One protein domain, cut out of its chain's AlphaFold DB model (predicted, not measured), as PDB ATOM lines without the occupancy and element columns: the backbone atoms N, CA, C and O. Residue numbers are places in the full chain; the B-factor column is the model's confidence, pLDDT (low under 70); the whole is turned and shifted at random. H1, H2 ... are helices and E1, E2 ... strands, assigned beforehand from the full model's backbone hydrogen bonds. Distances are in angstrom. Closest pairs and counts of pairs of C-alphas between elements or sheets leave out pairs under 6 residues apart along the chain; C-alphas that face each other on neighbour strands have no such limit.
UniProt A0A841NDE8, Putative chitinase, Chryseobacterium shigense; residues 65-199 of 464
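AT A GLANCE: This is residues 65 to 199 of the 464 residues of the protein "Putative chitinase" of Chryseobacterium shigense (UniProt A0A841NDE8). Seven strands, E1, E4, E7, E6, E5, E8 and E9, form a flattened ring like a loosely closed barrel, built from two sheets whose strands run roughly along one axis. E3 and E2 continue the larger sheet beyond E9, outside the ring, and the short H1 only grazes that sheet. The printed part has 135 residues with nine named strands and one named helix, in the order E1 E2 H1 E3 E4 E5 E6 E7 E8 E9, and its class is mostly strand. The larger sheet is mixed, order E2 E3 E9 E8 E5 E6, and the smaller is antiparallel, order E1 E4 E7. The whole is compact, with a radius of gyration of the C-alphas of 14.8 A, and only just elongated, with spans of 45 by 30 by 29 A.

HOW THE PARTS SIT: E1, residues 65 to 68, is the antiparallel neighbour of E4, residues 112 to 120, with N 67 and O 117 2.9 A apart. E7, residues 158 to 164, is antiparallel to E4 on its other side, with N 114 and O 162 at 2.8 A. In the other sheet, strongly twisted, E2, residues 76 to 87, bends by 97 degrees at residue 83 and is antiparallel to E3, residues 98 to 106, with N 79 and O 103 at 3.0 A. E3 is parallel to E9, residues 191 to 198, with N 104 and O 197 at 2.8 A. E9 forms a hairpin with E8, residues 172 to 179, with N 175 and O 194 at 2.8 A. E8 is antiparallel to E5, residues 131 to 138, with N 134 and O 176 at 2.8 A. E5 forms a hairpin with E6, residues 144 to 153, with N 133 and O 151 at 2.9 A; E6 bends by 64 degrees at residue 147. Between the sheets, the closest C-alphas of E1 and E9 are those of Ile 65 and Cys 193, 4.8 A apart, and those of E6 and E7 are His 151 and Ile 160, 6.9 A apart. H1, residues 94 to 97, is too short for an O i to N i+4 pair; its one O i to N i+3 pair is within hydrogen-bond range.

IN THESE COORDINATES: E1 begins at C-alpha 65, (-31.650, -33.144, -26.409). From first to last C-alpha, E2 measures 25.0 A, E3 25.1 A, E4 26.1 A and E6 23.8 A. E9 ends at C-alpha 198, (-26.689, -51.018, -24.625).

THE WHOLE: The C-alphas farthest apart, of Ser 108 and Asp 185, are 45.9 A apart. The printed part has no cut. E8 to E9 is a long link. Thirteen residues have pLDDT under 70, among them 182 to 187.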
ATOM      1  N   ILE A  65     -32.573 -32.055 -26.100       94.06
ATOM      2  CA  ILE A  65     -31.650 -33.144 -26.409       94.06
ATOM      3  C   ILE A  65     -31.470 -34.002 -25.151       94.06
ATOM      4  O   ILE A  65     -31.285 -33.475 -24.051       94.06
ATOM      5  N   VAL A  66     -31.535 -35.323 -25.302       96.19
ATOM      6  CA  VAL A  66     -31.390 -36.284 -24.203       96.19
ATOM      7  C   VAL A  66     -30.001 -36.906 -24.253       96.19
ATOM      8  O   VAL A  66     -29.640 -37.581 -25.219       96.19
ATOM      9  N   LEU A  67     -29.224 -36.692 -23.193       95.50
ATOM     10  CA  LEU A  67     -27.837 -37.134 -23.074       95.50
ATOM     11  C   LEU A  67     -27.688 -38.072 -21.876       95.50
ATOM     12  O   LEU A  67     -28.207 -37.799 -20.800       95.50
ATOM     13  N   ILE A  68     -26.968 -39.178 -22.040       95.69
ATOM     14  CA  ILE A  68     -26.631 -40.071 -20.924       95.69
ATOM     15  C   ILE A  68     -25.783 -39.323 -19.881       95.69
ATOM     16  O   ILE A  68     -24.897 -38.548 -20.236       95.69
ATOM     17  N   ASP A  69     -26.052 -39.545 -18.595       93.88
ATOM     18  CA  ASP A  69     -25.167 -39.096 -17.519       93.88
ATOM     19  C   ASP A  69     -23.880 -39.938 -17.520       93.88
ATOM     20  O   ASP A  69     -23.906 -41.150 -17.283       93.88
ATOM     21  N   GLU A  70     -22.759 -39.283 -17.822       91.44
ATOM     22  CA  GLU A  70     -21.427 -39.889 -17.927       91.44
ATOM     23  C   GLU A  70     -20.662 -39.919 -16.596       91.44
ATOM     24  O   GLU A  70     -19.496 -40.319 -16.572       91.44
ATOM     25  N   SER A  71     -21.282 -39.497 -15.489       88.12
ATOM     26  CA  SER A  71     -20.656 -39.582 -14.170       88.12
ATOM     27  C   SER A  71     -20.283 -41.023 -13.803       88.12
ATOM     28  O   SER A  71     -20.972 -41.988 -14.152       88.12
ATOM     29  N   ASP A  72     -19.159 -41.171 -13.096       82.62
ATOM     30  CA  ASP A  72     -18.687 -42.477 -12.645       82.62
ATOM     31  C   ASP A  72     -19.765 -43.170 -11.804       82.62
ATOM     32  O   ASP A  72     -20.257 -42.635 -10.809       82.62
ATOM     33  N   ASN A  73     -20.120 -44.390 -12.207       87.31
ATOM     34  CA  ASN A  73     -21.154 -45.175 -11.553       87.31
ATOM     35  C   ASN A  73     -20.648 -46.584 -11.222       87.31
ATOM     36  O   ASN A  73     -19.974 -47.258 -12.012       87.31
ATOM     37  N   GLU A  74     -20.986 -47.072 -10.030       86.19
ATOM     38  CA  GLU A  74     -20.591 -48.409  -9.593       86.19
ATOM     39  C   GLU A  74     -21.347 -49.517 -10.334       86.19
ATOM     40  O   GLU A  74     -20.777 -50.585 -10.537       86.19
ATOM     41  N   LEU A  75     -22.558 -49.256 -10.832       86.19
ATOM     42  CA  LEU A  75     -23.469 -50.247 -11.413       86.19
ATOM     43  C   LEU A  75     -23.430 -50.316 -12.941       86.19
ATOM     44  O   LEU A  75     -23.786 -51.344 -13.519       86.19
ATOM     45  N   TYR A  76     -22.989 -49.258 -13.615       88.00
ATOM     46  CA  TYR A  76     -22.849 -49.241 -15.070       88.00
ATOM     47  C   TYR A  76     -21.628 -48.435 -15.508       88.00
ATOM     48  O   TYR A  76     -21.046 -47.684 -14.734       88.00
ATOM     49  N   LYS A  77     -21.195 -48.642 -16.749       87.56
ATOM     50  CA  LYS A  77     -20.139 -47.856 -17.391       87.56
ATOM     51  C   LYS A  77     -20.685 -47.237 -18.667       87.56
ATOM     52  O   LYS A  77     -21.391 -47.912 -19.413       87.56
ATOM     53  N   VAL A  78     -20.321 -45.988 -18.920       89.25
ATOM     54  CA  VAL A  78     -20.636 -45.282 -20.160       89.25
ATOM     55  C   VAL A  78     -19.350 -45.118 -20.967       89.25
ATOM     56  O   VAL A  78     -18.278 -44.885 -20.408       89.25
ATOM     57  N   SER A  79     -19.422 -45.330 -22.277       86.75
ATOM     58  CA  SER A  79     -18.283 -45.139 -23.179       86.75
ATOM     59  C   SER A  79     -18.737 -44.749 -24.578       86.75
ATOM     60  O   SER A  79     -19.752 -45.257 -25.051       86.75
ATOM     61  N   GLU A  80     -17.954 -43.919 -25.256       86.56
ATOM     62  CA  GLU A  80     -18.158 -43.563 -26.663       86.56
ATOM     63  C   GLU A  80     -17.811 -44.741 -27.596       86.56
ATOM     64  O   GLU A  80     -16.762 -45.380 -27.456       86.56
ATOM     65  N   GLU A  81     -18.672 -45.021 -28.575       78.88
ATOM     66  CA  GLU A  81     -18.369 -45.933 -29.677       78.88
ATOM     67  C   GLU A  81     -17.734 -45.174 -30.848       78.88
ATOM     68  O   GLU A  81     -18.367 -44.346 -31.506       78.88
ATOM     69  N   GLN A  82     -16.471 -45.493 -31.136       69.94
ATOM     70  CA  GLN A  82     -15.702 -44.812 -32.176       69.94
ATOM     71  C   GLN A  82     -16.342 -44.933 -33.564       69.94
ATOM     72  O   GLN A  82     -16.811 -46.003 -33.953       69.94
ATOM     73  N   ASN A  83     -16.271 -43.842 -34.334       64.12
ATOM     74  CA  ASN A  83     -16.737 -43.740 -35.723       64.12
ATOM     75  C   ASN A  83     -18.234 -44.034 -35.920       64.12
ATOM     76  O   ASN A  83     -18.645 -44.413 -37.014       64.12
ATOM     77  N   THR A  84     -19.052 -43.859 -34.879       71.19
ATOM     78  CA  THR A  84     -20.508 -43.998 -34.978       71.19
ATOM     79  C   THR A  84     -21.203 -42.783 -34.372       71.19
ATOM     80  O   THR A  84     -20.855 -42.327 -33.283       71.19
ATOM     81  N   THR A  85     -22.184 -42.246 -35.093       81.06
ATOM     82  CA  THR A  85     -22.953 -41.058 -34.704       81.06
ATOM     83  C   THR A  85     -24.437 -41.300 -34.915       81.06
ATOM     84  O   THR A  85     -24.812 -42.034 -35.830       81.06
ATOM     85  N   TRP A  86     -25.269 -40.634 -34.123       81.44
ATOM     86  CA  TRP A  86     -26.699 -40.518 -34.384       81.44
ATOM     87  C   TRP A  86     -26.991 -39.166 -35.022       81.44
ATOM     88  O   TRP A  86     -26.420 -38.154 -34.616       81.44
ATOM     89  N   THR A  87     -27.881 -39.161 -36.009       89.69
ATOM     90  CA  THR A  87     -28.410 -37.936 -36.612       89.69
ATOM     91  C   THR A  87     -29.795 -37.694 -36.033       89.69
ATOM     92  O   THR A  87     -30.697 -38.494 -36.268       89.69
ATOM     93  N   LEU A  88     -29.931 -36.635 -35.240       87.06
ATOM     94  CA  LEU A  88     -31.183 -36.210 -34.621       87.06
ATOM     95  C   LEU A  88     -32.011 -35.330 -35.570       87.06
ATOM     96  O   LEU A  88     -31.509 -34.871 -36.601       87.06
ATOM     97  N   ASP A  89     -33.272 -35.097 -35.207       85.56
ATOM     98  CA  ASP A  89     -34.232 -34.404 -36.069       85.56
ATOM     99  C   ASP A  89     -33.916 -32.913 -36.277       85.56
ATOM    100  O   ASP A  89     -33.222 -32.257 -35.497       85.56
ATOM    101  N   SER A  90     -34.465 -32.360 -37.361       83.44
ATOM    102  CA  SER A  90     -34.221 -30.986 -37.809       83.44
ATOM    103  C   SER A  90     -34.623 -29.859 -36.842       83.44
ATOM    104  O   SER A  90     -34.000 -28.803 -36.951       83.44
ATOM    105  N   PRO A  91     -35.573 -30.004 -35.892       84.88
ATOM    106  CA  PRO A  91     -35.847 -28.946 -34.917       84.88
ATOM    107  C   PRO A  91     -34.666 -28.631 -33.987       84.88
ATOM    108  O   PRO A  91     -34.606 -27.543 -33.428       84.88
ATOM    109  N   ILE A  92     -33.716 -29.557 -33.822       85.44
ATOM    110  CA  ILE A  92     -32.525 -29.378 -32.978       85.44
ATOM    111  C   ILE A  92     -31.479 -28.526 -33.716       85.44
ATOM    112  O   ILE A  92     -31.379 -28.607 -34.944       85.44
ATOM    113  N   ASP A  93     -30.685 -27.733 -32.985       86.12
ATOM    114  CA  ASP A  93     -29.600 -26.924 -33.563       86.12
ATOM    115  C   ASP A  93     -28.625 -27.802 -34.375       86.12
ATOM    116  O   ASP A  93     -28.274 -28.914 -33.971       86.12
ATOM    117  N   GLU A  94     -28.175 -27.315 -35.534       86.38
ATOM    118  CA  GLU A  94     -27.383 -28.102 -36.491       86.38
ATOM    119  C   GLU A  94     -26.091 -28.682 -35.888       86.38
ATOM    120  O   GLU A  94     -25.750 -29.839 -36.150       86.38
ATOM    121  N   ASP A  95     -25.419 -27.923 -35.022       86.38
ATOM    122  CA  ASP A  95     -24.203 -28.330 -34.312       86.38
ATOM    123  C   ASP A  95     -24.444 -29.452 -33.287       86.38
ATOM    124  O   ASP A  95     -23.508 -30.160 -32.911       86.38
ATOM    125  N   LYS A  96     -25.701 -29.666 -32.879       87.12
ATOM    126  CA  LYS A  96     -26.123 -30.706 -31.929       87.12
ATOM    127  C   LYS A  96     -26.790 -31.909 -32.596       87.12
ATOM    128  O   LYS A  96     -26.929 -32.949 -31.953       87.12
ATOM    129  N   ARG A  97     -27.182 -31.819 -33.874       86.06
ATOM    130  CA  ARG A  97     -27.869 -32.920 -34.583       86.06
ATOM    131  C   ARG A  97     -27.002 -34.163 -34.739       86.06
ATOM    132  O   ARG A  97     -27.528 -35.270 -34.708       86.06
ATOM    133  N   LYS A  98     -25.688 -34.009 -34.923       87.19
ATOM    134  CA  LYS A  98     -24.750 -35.141 -35.012       87.19
ATOM    135  C   LYS A  98     -24.171 -35.451 -33.640       87.19
ATOM    136  O   LYS A  98     -23.160 -34.883 -33.239       87.19
ATOM    137  N   THR A  99     -24.796 -36.388 -32.938       83.12
ATOM    138  CA  THR A  99     -24.357 -36.790 -31.600       83.12
ATOM    139  C   THR A  99     -23.464 -38.020 -31.650       83.12
ATOM    140  O   THR A  99     -23.609 -38.899 -32.505       83.12
ATOM    141  N   LYS A 100     -22.521 -38.093 -30.713       86.06
ATOM    142  CA  LYS A 100     -21.678 -39.272 -30.520       86.06
ATOM    143  C   LYS A 100     -22.527 -40.451 -30.052       86.06
ATOM    144  O   LYS A 100     -23.390 -40.301 -29.191       86.06
ATOM    145  N   SER A 101     -22.262 -41.637 -30.591       86.12
ATOM    146  CA  SER A 101     -22.919 -42.857 -30.125       86.12
ATOM    147  C   SER A 101     -22.355 -43.269 -28.769       86.12
ATOM    148  O   SER A 101     -21.242 -43.790 -28.669       86.12
ATOM    149  N   MET A 102     -23.137 -43.047 -27.718       90.94
ATOM    150  CA  MET A 102     -22.795 -43.492 -26.375       90.94
ATOM    151  C   MET A 102     -23.291 -44.916 -26.143       90.94
ATOM    152  O   MET A 102     -24.354 -45.322 -26.619       90.94
ATOM    153  N   VAL A 103     -22.509 -45.681 -25.390       88.38
ATOM    154  CA  VAL A 103     -22.801 -47.067 -25.049       88.38
ATOM    155  C   VAL A 103     -22.846 -47.210 -23.538       88.38
ATOM    156  O   VAL A 103     -21.863 -46.933 -22.853       88.38
ATOM    157  N   ILE A 104     -23.968 -47.711 -23.035       89.81
ATOM    158  CA  ILE A 104     -24.140 -48.094 -21.641       89.81
ATOM    159  C   ILE A 104     -23.845 -49.580 -21.488       89.81
ATOM    160  O   ILE A 104     -24.357 -50.427 -22.227       89.81
ATOM    161  N   ARG A 105     -23.050 -49.904 -20.475       81.50
ATOM    162  CA  ARG A 105     -22.763 -51.268 -20.058       81.50
ATOM    163  C   ARG A 105     -23.210 -51.483 -18.624       81.50
ATOM    164  O   ARG A 105     -22.593 -50.959 -17.700       81.50
ATOM    165  N   LEU A 106     -24.240 -52.302 -18.439       83.94
ATOM    166  CA  LEU A 106     -24.678 -52.740 -17.116       83.94
ATOM    167  C   LEU A 106     -23.655 -53.706 -16.516       83.94
ATOM    168  O   LEU A 106     -23.257 -54.676 -17.170       83.94
ATOM    169  N   LYS A 107     -23.246 -53.465 -15.267       77.50
ATOM    170  CA  LYS A 107     -22.334 -54.358 -14.551       77.50
ATOM    171  C   LYS A 107     -23.077 -55.524 -13.930       77.50
ATOM    172  O   LYS A 107     -22.598 -56.614 -14.154       77.50
ATOM    173  N   SER A 108     -24.259 -55.330 -13.332       71.44
ATOM    174  CA  SER A 108     -25.078 -56.382 -12.690       71.44
ATOM    175  C   SER A 108     -26.226 -56.908 -13.577       71.44
ATOM    176  O   SER A 108     -26.560 -56.314 -14.606       71.44
ATOM    177  N   LYS A 109     -26.830 -58.043 -13.191       65.62
ATOM    178  CA  LYS A 109     -28.112 -58.549 -13.731       65.62
ATOM    179  C   LYS A 109     -29.329 -57.846 -13.133       65.62
ATOM    180  O   LYS A 109     -30.385 -57.849 -13.761       65.62
ATOM    181  N   GLU A 110     -29.182 -57.268 -11.945       78.38
ATOM    182  CA  GLU A 110     -30.265 -56.565 -11.270       78.38
ATOM    183  C   GLU A 110     -30.682 -55.309 -12.033       78.38
ATOM    184  O   GLU A 110     -29.911 -54.702 -12.788       78.38
ATOM    185  N   LYS A 111     -31.936 -54.921 -11.818       86.06
ATOM    186  CA  LYS A 111     -32.475 -53.684 -12.354       86.06
ATOM    187  C   LYS A 111     -31.665 -52.495 -11.839       86.06
ATOM    188  O   LYS A 111     -31.511 -52.297 -10.639       86.06
ATOM    189  N   THR A 112     -31.141 -51.716 -12.772       89.44
ATOM    190  CA  THR A 112     -30.249 -50.588 -12.533       89.44
ATOM    191  C   THR A 112     -30.909 -49.327 -13.063       89.44
ATOM    192  O   THR A 112     -31.342 -49.285 -14.215       89.44
ATOM    193  N   LYS A 113     -30.978 -48.289 -12.230       93.69
ATOM    194  CA  LYS A 113     -31.462 -46.970 -12.640       93.69
ATOM    195  C   LYS A 113     -30.356 -46.205 -13.349       93.69
ATOM    196  O   LYS A 113     -29.255 -46.073 -12.816       93.69
ATOM    197  N   ILE A 114     -30.662 -45.704 -14.538       94.81
ATOM    198  CA  ILE A 114     -29.728 -44.980 -15.395       94.81
ATOM    199  C   ILE A 114     -30.278 -43.590 -15.649       94.81
ATOM    200  O   ILE A 114     -31.433 -43.445 -16.045       94.81
ATOM    201  N   LYS A 115     -29.436 -42.585 -15.416       95.88
ATOM    202  CA  LYS A 115     -29.799 -41.174 -15.508       95.88
ATOM    203  C   LYS A 115     -29.524 -40.623 -16.894       95.88
ATOM    204  O   LYS A 115     -28.457 -40.849 -17.455       95.88
ATOM    205  N   PHE A 116     -30.468 -39.853 -17.412       97.06
ATOM    206  CA  PHE A 116     -30.329 -39.116 -18.658       97.06
ATOM    207  C   PHE A 116     -30.662 -37.653 -18.409       97.06
ATOM    208  O   PHE A 116     -31.709 -37.333 -17.853       97.06
ATOM    209  N   ASN A 117     -29.762 -36.770 -18.818       96.38
ATOM    210  CA  ASN A 117     -29.908 -35.332 -18.716       96.38
ATOM    211  C   ASN A 117     -30.684 -34.802 -19.919       96.38
ATOM    212  O   ASN A 117     -30.303 -35.039 -21.067       96.38
ATOM    213  N   VAL A 118     -31.743 -34.051 -19.645       95.44
ATOM    214  CA  VAL A 118     -32.544 -33.359 -20.652       95.44
ATOM    215  C   VAL A 118     -32.012 -31.937 -20.756       95.44
ATOM    216  O   VAL A 118     -32.086 -31.159 -19.808       95.44
ATOM    217  N   LYS A 119     -31.406 -31.603 -21.892       93.81
ATOM    218  CA  LYS A 119     -30.777 -30.302 -22.149       93.81
ATOM    219  C   LYS A 119     -31.468 -29.589 -23.299       93.81
ATOM    220  O   LYS A 119     -32.236 -30.185 -24.046       93.81
ATOM    221  N   LYS A 120     -31.177 -28.301 -23.448       91.56
ATOM    222  CA  LYS A 120     -31.748 -27.468 -24.503       91.56
ATOM    223  C   LYS A 120     -31.177 -27.833 -25.881       91.56
ATOM    224  O   LYS A 120     -29.991 -27.609 -26.154       91.56
ATOM    225  N   GLY A 121     -32.019 -28.416 -26.734       88.50
ATOM    226  CA  GLY A 121     -31.662 -28.871 -28.081       88.50
ATOM    227  C   GLY A 121     -31.722 -27.758 -29.125       88.50
ATOM    228  O   GLY A 121     -30.864 -27.718 -30.001       88.50
ATOM    229  N   TYR A 122     -32.671 -26.831 -28.985       87.81
ATOM    230  CA  TYR A 122     -32.809 -25.642 -29.828       87.81
ATOM    231  C   TYR A 122     -32.612 -24.371 -29.001       87.81
ATOM    232  O   TYR A 122     -33.284 -24.188 -27.988       87.81
ATOM    233  N   VAL A 123     -31.684 -23.491 -29.381       84.12
ATOM    234  CA  VAL A 123     -31.311 -22.332 -28.546       84.12
ATOM    235  C   VAL A 123     -32.459 -21.337 -28.324       84.12
ATOM    236  O   VAL A 123     -32.559 -20.783 -27.223       84.12
ATOM    237  N   ASN A 124     -33.349 -21.166 -29.307       80.19
ATOM    238  CA  ASN A 124     -34.444 -20.189 -29.242       80.19
ATOM    239  C   ASN A 124     -35.749 -20.750 -28.660       80.19
ATOM    240  O   ASN A 124     -36.584 -19.963 -28.232       80.19
ATOM    241  N   ALA A 125     -35.890 -22.076 -28.541       78.12
ATOM    242  CA  ALA A 125     -37.016 -22.694 -27.837       78.12
ATOM    243  C   ALA A 125     -37.083 -22.168 -26.395       78.12
ATOM    244  O   ALA A 125     -36.140 -22.326 -25.629       78.12
ATOM    245  N   ASN A 126     -38.149 -21.502 -25.995       70.06
ATOM    246  CA  ASN A 126     -38.271 -20.791 -24.726       70.06
ATOM    247  C   ASN A 126     -39.377 -21.350 -23.831       70.06
ATOM    248  O   ASN A 126     -39.636 -20.765 -22.779       70.06
ATOM    249  N   ASP A 127     -39.929 -22.506 -24.200       70.25
ATOM    250  CA  ASP A 127     -40.837 -23.236 -23.337       70.25
ATOM    251  C   ASP A 127     -40.178 -23.507 -21.968       70.25
ATOM    252  O   ASP A 127     -39.040 -23.983 -21.847       70.25
ATOM    253  N   SER A 128     -40.911 -23.103 -20.936       66.94
ATOM    254  CA  SER A 128     -40.498 -23.100 -19.539       66.94
ATOM    255  C   SER A 128     -41.287 -24.084 -18.680       66.94
ATOM    256  O   SER A 128     -40.893 -24.297 -17.531       66.94
ATOM    257  N   ASP A 129     -42.360 -24.685 -19.204       75.56
ATOM    258  CA  ASP A 129     -43.168 -25.665 -18.479       75.56
ATOM    259  C   ASP A 129     -42.856 -27.117 -18.889       75.56
ATOM    260  O   ASP A 129     -43.022 -28.027 -18.068       75.56
ATOM    261  N   GLY A 130     -42.239 -27.311 -20.060       83.75
ATOM    262  CA  GLY A 130     -41.534 -28.519 -20.451       83.75
ATOM    263  C   GLY A 130     -42.314 -29.445 -21.370       83.75
ATOM    264  O   GLY A 130     -42.923 -29.051 -22.346       83.75
ATOM    265  N   GLY A 131     -42.218 -30.750 -21.140       89.12
ATOM    266  CA  GLY A 131     -42.784 -31.683 -22.107       89.12
ATOM    267  C   GLY A 131     -42.698 -33.134 -21.703       89.12
ATOM    268  O   GLY A 131     -42.424 -33.479 -20.551       89.12
ATOM    269  N   ILE A 132     -42.938 -34.007 -22.676       91.25
ATOM    270  CA  ILE A 132     -42.926 -35.454 -22.487       91.25
ATOM    271  C   ILE A 132     -41.748 -36.043 -23.253       91.25
ATOM    272  O   ILE A 132     -41.656 -35.923 -24.474       91.25
ATOM    273  N   ILE A 133     -40.874 -36.758 -22.544       94.38
ATOM    274  CA  ILE A 133     -39.830 -37.586 -23.149       94.38
ATOM    275  C   ILE A 133     -40.303 -39.036 -23.218       94.38
ATOM    276  O   ILE A 133     -40.541 -39.687 -22.199       94.38
ATOM    277  N   LYS A 134     -40.375 -39.579 -24.431       94.56
ATOM    278  CA  LYS A 134     -40.692 -40.978 -24.723       94.56
ATOM    279  C   LYS A 134     -39.417 -41.752 -25.017       94.56
ATOM    280  O   LYS A 134     -38.701 -41.436 -25.961       94.56
ATOM    281  N   ALA A 135     -39.153 -42.803 -24.248       95.81
ATOM    282  CA  ALA A 135     -38.072 -43.745 -24.517       95.81
ATOM    283  C   ALA A 135     -38.630 -45.010 -25.182       95.81
ATOM    284  O   ALA A 135     -39.485 -45.693 -24.614       95.81
ATOM    285  N   PHE A 136     -38.128 -45.344 -26.372       91.62
ATOM    286  CA  PHE A 136     -38.434 -46.588 -27.077       91.62
ATOM    287  C   PHE A 136     -37.249 -47.545 -27.024       91.62
ATOM    288  O   PHE A 136     -36.120 -47.165 -27.331       91.62
ATOM    289  N   TYR A 137     -37.521 -48.805 -26.684       89.88
ATOM    290  CA  TYR A 137     -36.496 -49.837 -26.536       89.88
ATOM    291  C   TYR A 137     -36.486 -50.779 -27.737       89.88
ATOM    292  O   TYR A 137     -37.537 -51.284 -28.149       89.88
ATOM    293  N   PHE A 138     -35.293 -51.071 -28.244       83.81
ATOM    294  CA  PHE A 138     -35.077 -51.888 -29.434       83.81
ATOM    295  C   PHE A 138     -34.230 -53.112 -29.110       83.81
ATOM    296  O   PHE A 138     -33.339 -53.056 -28.259       83.81
ATOM    297  N   LYS A 139     -34.511 -54.227 -29.783       78.81
ATOM    298  CA  LYS A 139     -33.716 -55.461 -29.709       78.81
ATOM    299  C   LYS A 139     -32.588 -55.445 -30.749       78.81
ATOM    300  O   LYS A 139     -32.408 -54.468 -31.469       78.81
ATOM    301  N   ALA A 140     -31.773 -56.500 -30.771       64.31
ATOM    302  CA  ALA A 140     -30.568 -56.580 -31.605       64.31
ATOM    303  C   ALA A 140     -30.845 -56.536 -33.121       64.31
ATOM    304  O   ALA A 140     -29.976 -56.139 -33.884       64.31
ATOM    305  N   ASP A 141     -32.038 -56.924 -33.560       59.19
ATOM    306  CA  ASP A 141     -32.506 -56.881 -34.950       59.19
ATOM    307  C   ASP A 141     -33.181 -55.549 -35.327       59.19
ATOM    308  O   ASP A 141     -33.891 -55.477 -36.327       59.19
ATOM    309  N   ASP A 142     -33.007 -54.517 -34.496       65.75
ATOM    310  CA  ASP A 142     -33.706 -53.231 -34.569       65.75
ATOM    311  C   ASP A 142     -35.240 -53.358 -34.515       65.75
ATOM    312  O   ASP A 142     -35.979 -52.415 -34.811       65.75
ATOM    313  N   GLN A 143     -35.755 -54.504 -34.054       72.31
ATOM    314  CA  GLN A 143     -37.170 -54.652 -33.772       72.31
ATOM    315  C   GLN A 143     -37.527 -53.850 -32.517       72.31
ATOM    316  O   GLN A 143     -36.978 -54.052 -31.426       72.31
ATOM    317  N   LYS A 144     -38.510 -52.956 -32.661       79.19
ATOM    318  CA  LYS A 144     -39.120 -52.238 -31.541       79.19
ATOM    319  C   LYS A 144     -39.720 -53.257 -30.569       79.19
ATOM    320  O   LYS A 144     -40.542 -54.082 -30.959       79.19
ATOM    321  N   SER A 145     -39.334 -53.201 -29.297       74.12
ATOM    322  CA  SER A 145     -39.725 -54.200 -28.287       74.12
ATOM    323  C   SER A 145     -41.217 -54.196 -27.923       74.12
ATOM    324  O   SER A 145     -41.655 -55.050 -27.156       74.12
ATOM    325  N   GLY A 146     -41.987 -53.228 -28.432       74.31
ATOM    326  CA  GLY A 146     -43.373 -52.969 -28.036       74.31
ATOM    327  C   GLY A 146     -43.513 -52.271 -26.678       74.31
ATOM    328  O   GLY A 146     -44.617 -51.888 -26.314       74.31
ATOM    329  N   VAL A 147     -42.408 -52.076 -25.949       78.50
ATOM    330  CA  VAL A 147     -42.356 -51.362 -24.668       78.50
ATOM    331  C   VAL A 147     -41.862 -49.934 -24.902       78.50
ATOM    332  O   VAL A 147     -40.935 -49.709 -25.687       78.50
ATOM    333  N   SER A 148     -42.464 -48.975 -24.203       88.75
ATOM    334  CA  SER A 148     -41.997 -47.592 -24.099       88.75
ATOM    335  C   SER A 148     -42.281 -47.040 -22.709       88.75
ATOM    336  O   SER A 148     -43.206 -47.495 -22.037       88.75
ATOM    337  N   THR A 149     -41.496 -46.055 -22.287       92.62
ATOM    338  CA  THR A 149     -41.773 -45.273 -21.075       92.62
ATOM    339  C   THR A 149     -41.908 -43.808 -21.435       92.62
ATOM    340  O   THR A 149     -41.165 -43.328 -22.290       92.62
ATOM    341  N   GLU A 150     -42.799 -43.108 -20.750       94.31
ATOM    342  CA  GLU A 150     -43.008 -41.672 -20.900       94.31
ATOM    343  C   GLU A 150     -42.614 -40.980 -19.596       94.31
ATOM    344  O   GLU A 150     -42.871 -41.508 -18.512       94.31
ATOM    345  N   HIS A 151     -41.952 -39.834 -19.711       94.06
ATOM    346  CA  HIS A 151     -41.457 -39.050 -18.585       94.06
ATOM    347  C   HIS A 151     -41.845 -37.596 -18.803       94.06
ATOM    348  O   HIS A 151     -41.357 -36.969 -19.741       94.06
ATOM    349  N   GLU A 152     -42.715 -37.073 -17.945       92.62
ATOM    350  CA  GLU A 152     -42.995 -35.638 -17.886       92.62
ATOM    351  C   GLU A 152     -41.797 -34.918 -17.261       92.62
ATOM    352  O   GLU A 152     -41.281 -35.328 -16.217       92.62
ATOM    353  N   VAL A 153     -41.342 -33.850 -17.910       90.69
ATOM    354  CA  VAL A 153     -40.220 -33.028 -17.454       90.69
ATOM    355  C   VAL A 153     -40.647 -31.573 -17.379       90.69
ATOM    356  O   VAL A 153     -41.279 -31.069 -18.296       90.69
ATOM    357  N   SER A 154     -40.273 -30.885 -16.298       88.12
ATOM    358  CA  SER A 154     -40.613 -29.477 -16.047       88.12
ATOM    359  C   SER A 154     -39.644 -28.507 -16.739       88.12
ATOM    360  O   SER A 154     -39.105 -27.601 -16.102       88.12
ATOM    361  N   GLY A 155     -39.320 -28.783 -18.002       86.88
ATOM    362  CA  GLY A 155     -38.383 -28.014 -18.817       86.88
ATOM    363  C   GLY A 155     -36.985 -28.628 -18.932       86.88
ATOM    364  O   GLY A 155     -36.761 -29.830 -18.735       86.88
ATOM    365  N   TYR A 156     -36.028 -27.775 -19.299       90.19
ATOM    366  CA  TYR A 156     -34.631 -28.142 -19.527       90.19
ATOM    367  C   TYR A 156     -33.828 -28.270 -18.226       90.19
ATOM    368  O   TYR A 156     -34.259 -27.866 -17.151       90.19
ATOM    369  N   ASP A 157     -32.626 -28.836 -18.342       91.50
ATOM    370  CA  ASP A 157     -31.698 -29.077 -17.233       91.50
ATOM    371  C   ASP A 157     -32.242 -30.021 -16.150       91.50
ATOM    372  O   ASP A 157     -31.755 -30.045 -15.020       91.50
ATOM    373  N   THR A 158     -33.200 -30.861 -16.534       93.12
ATOM    374  CA  THR A 158     -33.772 -31.928 -15.715       93.12
ATOM    375  C   THR A 158     -33.085 -33.271 -15.986       93.12
ATOM    376  O   THR A 158     -32.265 -33.419 -16.901       93.12
ATOM    377  N   THR A 159     -33.409 -34.274 -15.170       95.56
ATOM    378  CA  THR A 159     -32.907 -35.643 -15.319       95.56
ATOM    379  C   THR A 159     -34.078 -36.616 -15.307       95.56
ATOM    380  O   THR A 159     -34.920 -36.553 -14.415       95.56
ATOM    381  N   ILE A 160     -34.089 -37.553 -16.254       96.62
ATOM    382  CA  ILE A 160     -34.994 -38.708 -16.252       96.62
ATOM    383  C   ILE A 160     -34.221 -39.977 -15.884       96.62
ATOM    384  O   ILE A 160     -33.026 -40.099 -16.171       96.62
ATOM    385  N   GLU A 161     -34.896 -40.937 -15.254       96.12
ATOM    386  CA  GLU A 161     -34.308 -42.220 -14.864       96.12
ATOM    387  C   GLU A 161     -34.988 -43.374 -15.604       96.12
ATOM    388  O   GLU A 161     -36.203 -43.548 -15.523       96.12
ATOM    389  N   LEU A 162     -34.201 -44.207 -16.288       95.31
ATOM    390  CA  LEU A 162     -34.676 -45.462 -16.872       95.31
ATOM    391  C   LEU A 162     -34.182 -46.648 -16.047       95.31
ATOM    392  O   LEU A 162     -33.002 -46.733 -15.716       95.31
ATOM    393  N   GLU A 163     -35.068 -47.596 -15.753       93.25
ATOM    394  CA  GLU A 163     -34.717 -48.834 -15.055       93.25
ATOM    395  C   GLU A 163     -34.411 -49.953 -16.069       93.25
ATOM    396  O   GLU A 163     -35.308 -50.448 -16.755       93.25
ATOM    397  N   LEU A 164     -33.138 -50.352 -16.171       89.75
ATOM    398  CA  LEU A 164     -32.645 -51.331 -17.147       89.75
ATOM    399  C   LEU A 164     -31.985 -52.540 -16.480       89.75
ATOM    400  O   LEU A 164     -31.344 -52.431 -15.441       89.75
ATOM    401  N   SER A 165     -32.079 -53.700 -17.119       84.06
ATOM    402  CA  SER A 165     -31.443 -54.957 -16.713       84.06
ATOM    403  C   SER A 165     -30.928 -55.718 -17.935       84.06
ATOM    404  O   SER A 165     -31.441 -55.569 -19.047       84.06
ATOM    405  N   LYS A 166     -29.934 -56.591 -17.733       73.50
ATOM    406  CA  LYS A 166     -29.389 -57.439 -18.811       73.50
ATOM    407  C   LYS A 166     -30.426 -58.420 -19.377       73.50
ATOM    408  O   LYS A 166     -30.307 -58.825 -20.528       73.50
ATOM    409  N   GLU A 167     -31.423 -58.808 -18.583       72.56
ATOM    410  CA  GLU A 167     -32.433 -59.807 -18.963       72.56
ATOM    411  C   GLU A 167     -33.446 -59.286 -19.985       72.56
ATOM    412  O   GLU A 167     -33.988 -60.065 -20.765       72.56
ATOM    413  N   GLN A 168     -33.659 -57.970 -20.033       77.88
ATOM    414  CA  GLN A 168     -34.573 -57.350 -20.994       77.88
ATOM    415  C   GLN A 168     -34.077 -57.449 -22.447       77.88
ATOM    416  O   GLN A 168     -34.878 -57.349 -23.377       77.88
ATOM    417  N   GLY A 169     -32.772 -57.660 -22.661       72.94
ATOM    418  CA  GLY A 169     -32.206 -57.907 -23.991       72.94
ATOM    419  C   GLY A 169     -32.301 -56.723 -24.961       72.94
ATOM    420  O   GLY A 169     -32.262 -56.928 -26.175       72.94
ATOM    421  N   TYR A 170     -32.446 -55.498 -24.452       83.75
ATOM    422  CA  TYR A 170     -32.435 -54.289 -25.274       83.75
ATOM    423  C   TYR A 170     -31.019 -53.997 -25.785       83.75
ATOM    424  O   TYR A 170     -30.043 -54.112 -25.046       83.75
ATOM    425  N   HIS A 171     -30.920 -53.623 -27.057       81.62
ATOM    426  CA  HIS A 171     -29.675 -53.302 -27.750       81.62
ATOM    427  C   HIS A 171     -29.468 -51.793 -27.894       81.62
ATOM    428  O   HIS A 171     -28.340 -51.314 -27.826       81.62
ATOM    429  N   HIS A 172     -30.543 -51.025 -28.055       88.19
ATOM    430  CA  HIS A 172     -30.472 -49.572 -28.031       88.19
ATOM    431  C   HIS A 172     -31.802 -48.954 -27.586       88.19
ATOM    432  O   HIS A 172     -32.841 -49.622 -27.552       88.19
ATOM    433  N   ILE A 173     -31.743 -47.682 -27.207       93.06
ATOM    434  CA  ILE A 173     -32.878 -46.867 -26.780       93.06
ATOM    435  C   ILE A 173     -32.868 -45.591 -27.612       93.06
ATOM    436  O   ILE A 173     -31.808 -44.991 -27.797       93.06
ATOM    437  N   GLN A 174     -34.038 -45.188 -28.093       94.06
ATOM    438  CA  GLN A 174     -34.246 -43.920 -28.789       94.06
ATOM    439  C   GLN A 174     -35.206 -43.051 -27.984       94.06
ATOM    440  O   GLN A 174     -36.191 -43.558 -27.440       94.06
ATOM    441  N   PHE A 175     -34.916 -41.757 -27.919       95.69
ATOM    442  CA  PHE A 175     -35.685 -40.762 -27.187       95.69
ATOM    443  C   PHE A 175     -36.409 -39.836 -28.156       95.69
ATOM    444  O   PHE A 175     -35.809 -39.338 -29.111       95.69
ATOM    445  N   TYR A 176     -37.688 -39.600 -27.889       92.00
ATOM    446  CA  TYR A 176     -38.536 -38.694 -28.651       92.00
ATOM    447  C   TYR A 176     -39.199 -37.703 -27.706       92.00
ATOM    448  O   TYR A 176     -39.609 -38.094 -26.616       92.00
ATOM    449  N   ALA A 177     -39.298 -36.446 -28.117       90.62
ATOM    450  CA  ALA A 177     -39.926 -35.398 -27.330       90.62
ATOM    451  C   ALA A 177     -41.247 -34.964 -27.957       90.62
ATOM    452  O   ALA A 177     -41.332 -34.787 -29.176       90.62
ATOM    453  N   ASP A 178     -42.249 -34.801 -27.103       86.50
ATOM    454  CA  ASP A 178     -43.498 -34.124 -27.414       86.50
ATOM    455  C   ASP A 178     -43.615 -32.886 -26.534       86.50
ATOM    456  O   ASP A 178     -43.396 -32.953 -25.321       86.50
ATOM    457  N   ASP A 179     -44.003 -31.786 -27.157       81.12
ATOM    458  CA  ASP A 179     -44.481 -30.601 -26.469       81.12
ATOM    459  C   ASP A 179     -45.803 -30.902 -25.732       81.12
ATOM    460  O   ASP A 179     -46.672 -31.617 -26.256       81.12
ATOM    461  N   ASN A 180     -45.932 -30.412 -24.499       73.75
ATOM    462  CA  ASN A 180     -47.111 -30.587 -23.640       73.75
ATOM    463  C   ASN A 180     -48.159 -29.467 -23.842       73.75
ATOM    464  O   ASN A 180     -49.269 -29.566 -23.300       73.75
ATOM    465  N   ASP A 181     -47.853 -28.450 -24.653       71.12
ATOM    466  CA  ASP A 181     -48.732 -27.311 -24.867       71.12
ATOM    467  C   ASP A 181     -50.024 -27.693 -25.608       71.12
ATOM    468  O   ASP A 181     -50.043 -28.261 -26.705       71.12
ATOM    469  N   SER A 182     -51.163 -27.374 -24.985       56.97
ATOM    470  CA  SER A 182     -52.495 -27.774 -25.464       56.97
ATOM    471  C   SER A 182     -53.238 -26.688 -26.255       56.97
ATOM    472  O   SER A 182     -54.309 -26.981 -26.790       56.97
ATOM    473  N   PHE A 183     -52.744 -25.441 -26.299       46.94
ATOM    474  CA  PHE A 183     -53.594 -24.297 -26.674       46.94
ATOM    475  C   PHE A 183     -53.008 -23.254 -27.641       46.94
ATOM    476  O   PHE A 183     -53.750 -22.366 -28.056       46.94
ATOM    477  N   PHE A 184     -51.750 -23.367 -28.069       45.59
ATOM    478  CA  PHE A 184     -51.190 -22.512 -29.122       45.59
ATOM    479  C   PHE A 184     -50.428 -23.360 -30.154       45.59
ATOM    480  O   PHE A 184     -49.851 -24.400 -29.856       45.59
ATOM    481  N   ASP A 185     -50.559 -22.981 -31.413       46.16
ATOM    482  CA  ASP A 185     -50.491 -23.779 -32.639       46.16
ATOM    483  C   ASP A 185     -49.077 -24.064 -33.187       46.16
ATOM    484  O   ASP A 185     -48.885 -24.091 -34.400       46.16
ATOM    485  N   GLY A 186     -48.101 -24.352 -32.319       50.59
ATOM    486  CA  GLY A 186     -46.702 -24.576 -32.731       50.59
ATOM    487  C   GLY A 186     -45.972 -25.750 -32.073       50.59
ATOM    488  O   GLY A 186     -44.775 -25.920 -32.292       50.59
ATOM    489  N   GLY A 187     -46.647 -26.562 -31.254       63.53
ATOM    490  CA  GLY A 187     -45.969 -27.604 -30.480       63.53
ATOM    491  C   GLY A 187     -45.349 -28.699 -31.352       63.53
ATOM    492  O   GLY A 187     -46.041 -29.361 -32.136       63.53
ATOM    493  N   VAL A 188     -44.040 -28.917 -31.215       72.75
ATOM    494  CA  VAL A 188     -43.346 -30.006 -31.911       72.75
ATOM    495  C   VAL A 188     -43.727 -31.351 -31.291       72.75
ATOM    496  O   VAL A 188     -43.843 -31.494 -30.075       72.75
ATOM    497  N   LYS A 189     -43.929 -32.370 -32.127       82.69
ATOM    498  CA  LYS A 189     -44.238 -33.730 -31.668       82.69
ATOM    499  C   LYS A 189     -43.309 -34.741 -32.297       82.69
ATOM    500  O   LYS A 189     -42.954 -34.635 -33.469       82.69
ATOM    501  N   ASN A 190     -42.987 -35.756 -31.513       83.25
ATOM    502  CA  ASN A 190     -42.173 -36.897 -31.867       83.25
ATOM    503  C   ASN A 190     -40.809 -36.471 -32.426       83.25
ATOM    504  O   ASN A 190     -40.335 -37.037 -33.408       83.25
ATOM    505  N   VAL A 191     -40.183 -35.478 -31.788       86.44
ATOM    506  CA  VAL A 191     -38.842 -35.007 -32.146       86.44
ATOM    507  C   VAL A 191     -37.819 -36.016 -31.651       86.44
ATOM    508  O   VAL A 191     -37.643 -36.170 -30.441       86.44
ATOM    509  N   TYR A 192     -37.133 -36.697 -32.564       90.19
ATOM    510  CA  TYR A 192     -36.040 -37.603 -32.237       90.19
ATOM    511  C   TYR A 192     -34.873 -36.815 -31.636       90.19
ATOM    512  O   TYR A 192     -34.145 -36.107 -32.333       90.19
ATOM    513  N   CYS A 193     -34.716 -36.929 -30.318       92.25
ATOM    514  CA  CYS A 193     -33.903 -36.025 -29.506       92.25
ATOM    515  C   CYS A 193     -32.765 -36.714 -28.752       92.25
ATOM    516  O   CYS A 193     -32.045 -36.071 -27.992       92.25
ATOM    517  N   GLY A 194     -32.554 -38.012 -28.956       93.81
ATOM    518  CA  GLY A 194     -31.404 -38.699 -28.387       93.81
ATOM    519  C   GLY A 194     -31.430 -40.194 -28.639       93.81
ATOM    520  O   GLY A 194     -32.478 -40.784 -28.903       93.81
ATOM    521  N   ALA A 195     -30.274 -40.832 -28.501       93.75
ATOM    522  CA  ALA A 195     -30.180 -42.281 -28.497       93.75
ATOM    523  C   ALA A 195     -28.966 -42.763 -27.720       93.75
ATOM    524  O   ALA A 195     -27.951 -42.078 -27.597       93.75
ATOM    525  N   VAL A 196     -29.072 -43.989 -27.219       92.50
ATOM    526  CA  VAL A 196     -27.978 -44.670 -26.542       92.50
ATOM    527  C   VAL A 196     -28.002 -46.153 -26.876       92.50
ATOM    528  O   VAL A 196     -29.063 -46.765 -27.003       92.50
ATOM    529  N   LYS A 197     -26.825 -46.756 -27.011       88.50
ATOM    530  CA  LYS A 197     -26.687 -48.203 -27.177       88.50
ATOM    531  C   LYS A 197     -26.511 -48.878 -25.826       88.50
ATOM    532  O   LYS A 197     -25.947 -48.314 -24.895       88.50
ATOM    533  N   LEU A 198     -26.934 -50.126 -25.745       84.00
ATOM    534  CA  LEU A 198     -26.689 -51.018 -24.625       84.00
ATOM    535  C   LEU A 198     -25.738 -52.111 -25.105       84.00
ATOM    536  O   LEU A 198     -26.077 -52.898 -25.989       84.00
ATOM    537  N   THR A 199     -24.533 -52.185 -24.532       72.31
ATOM    538  CA  THR A 199     -23.655 -53.332 -24.807       72.31
ATOM    539  C   THR A 199     -24.092 -54.513 -23.963       72.31
ATOM    540  O   THR A 199     -23.757 -54.634 -22.783       72.31
TER     541      THR A 199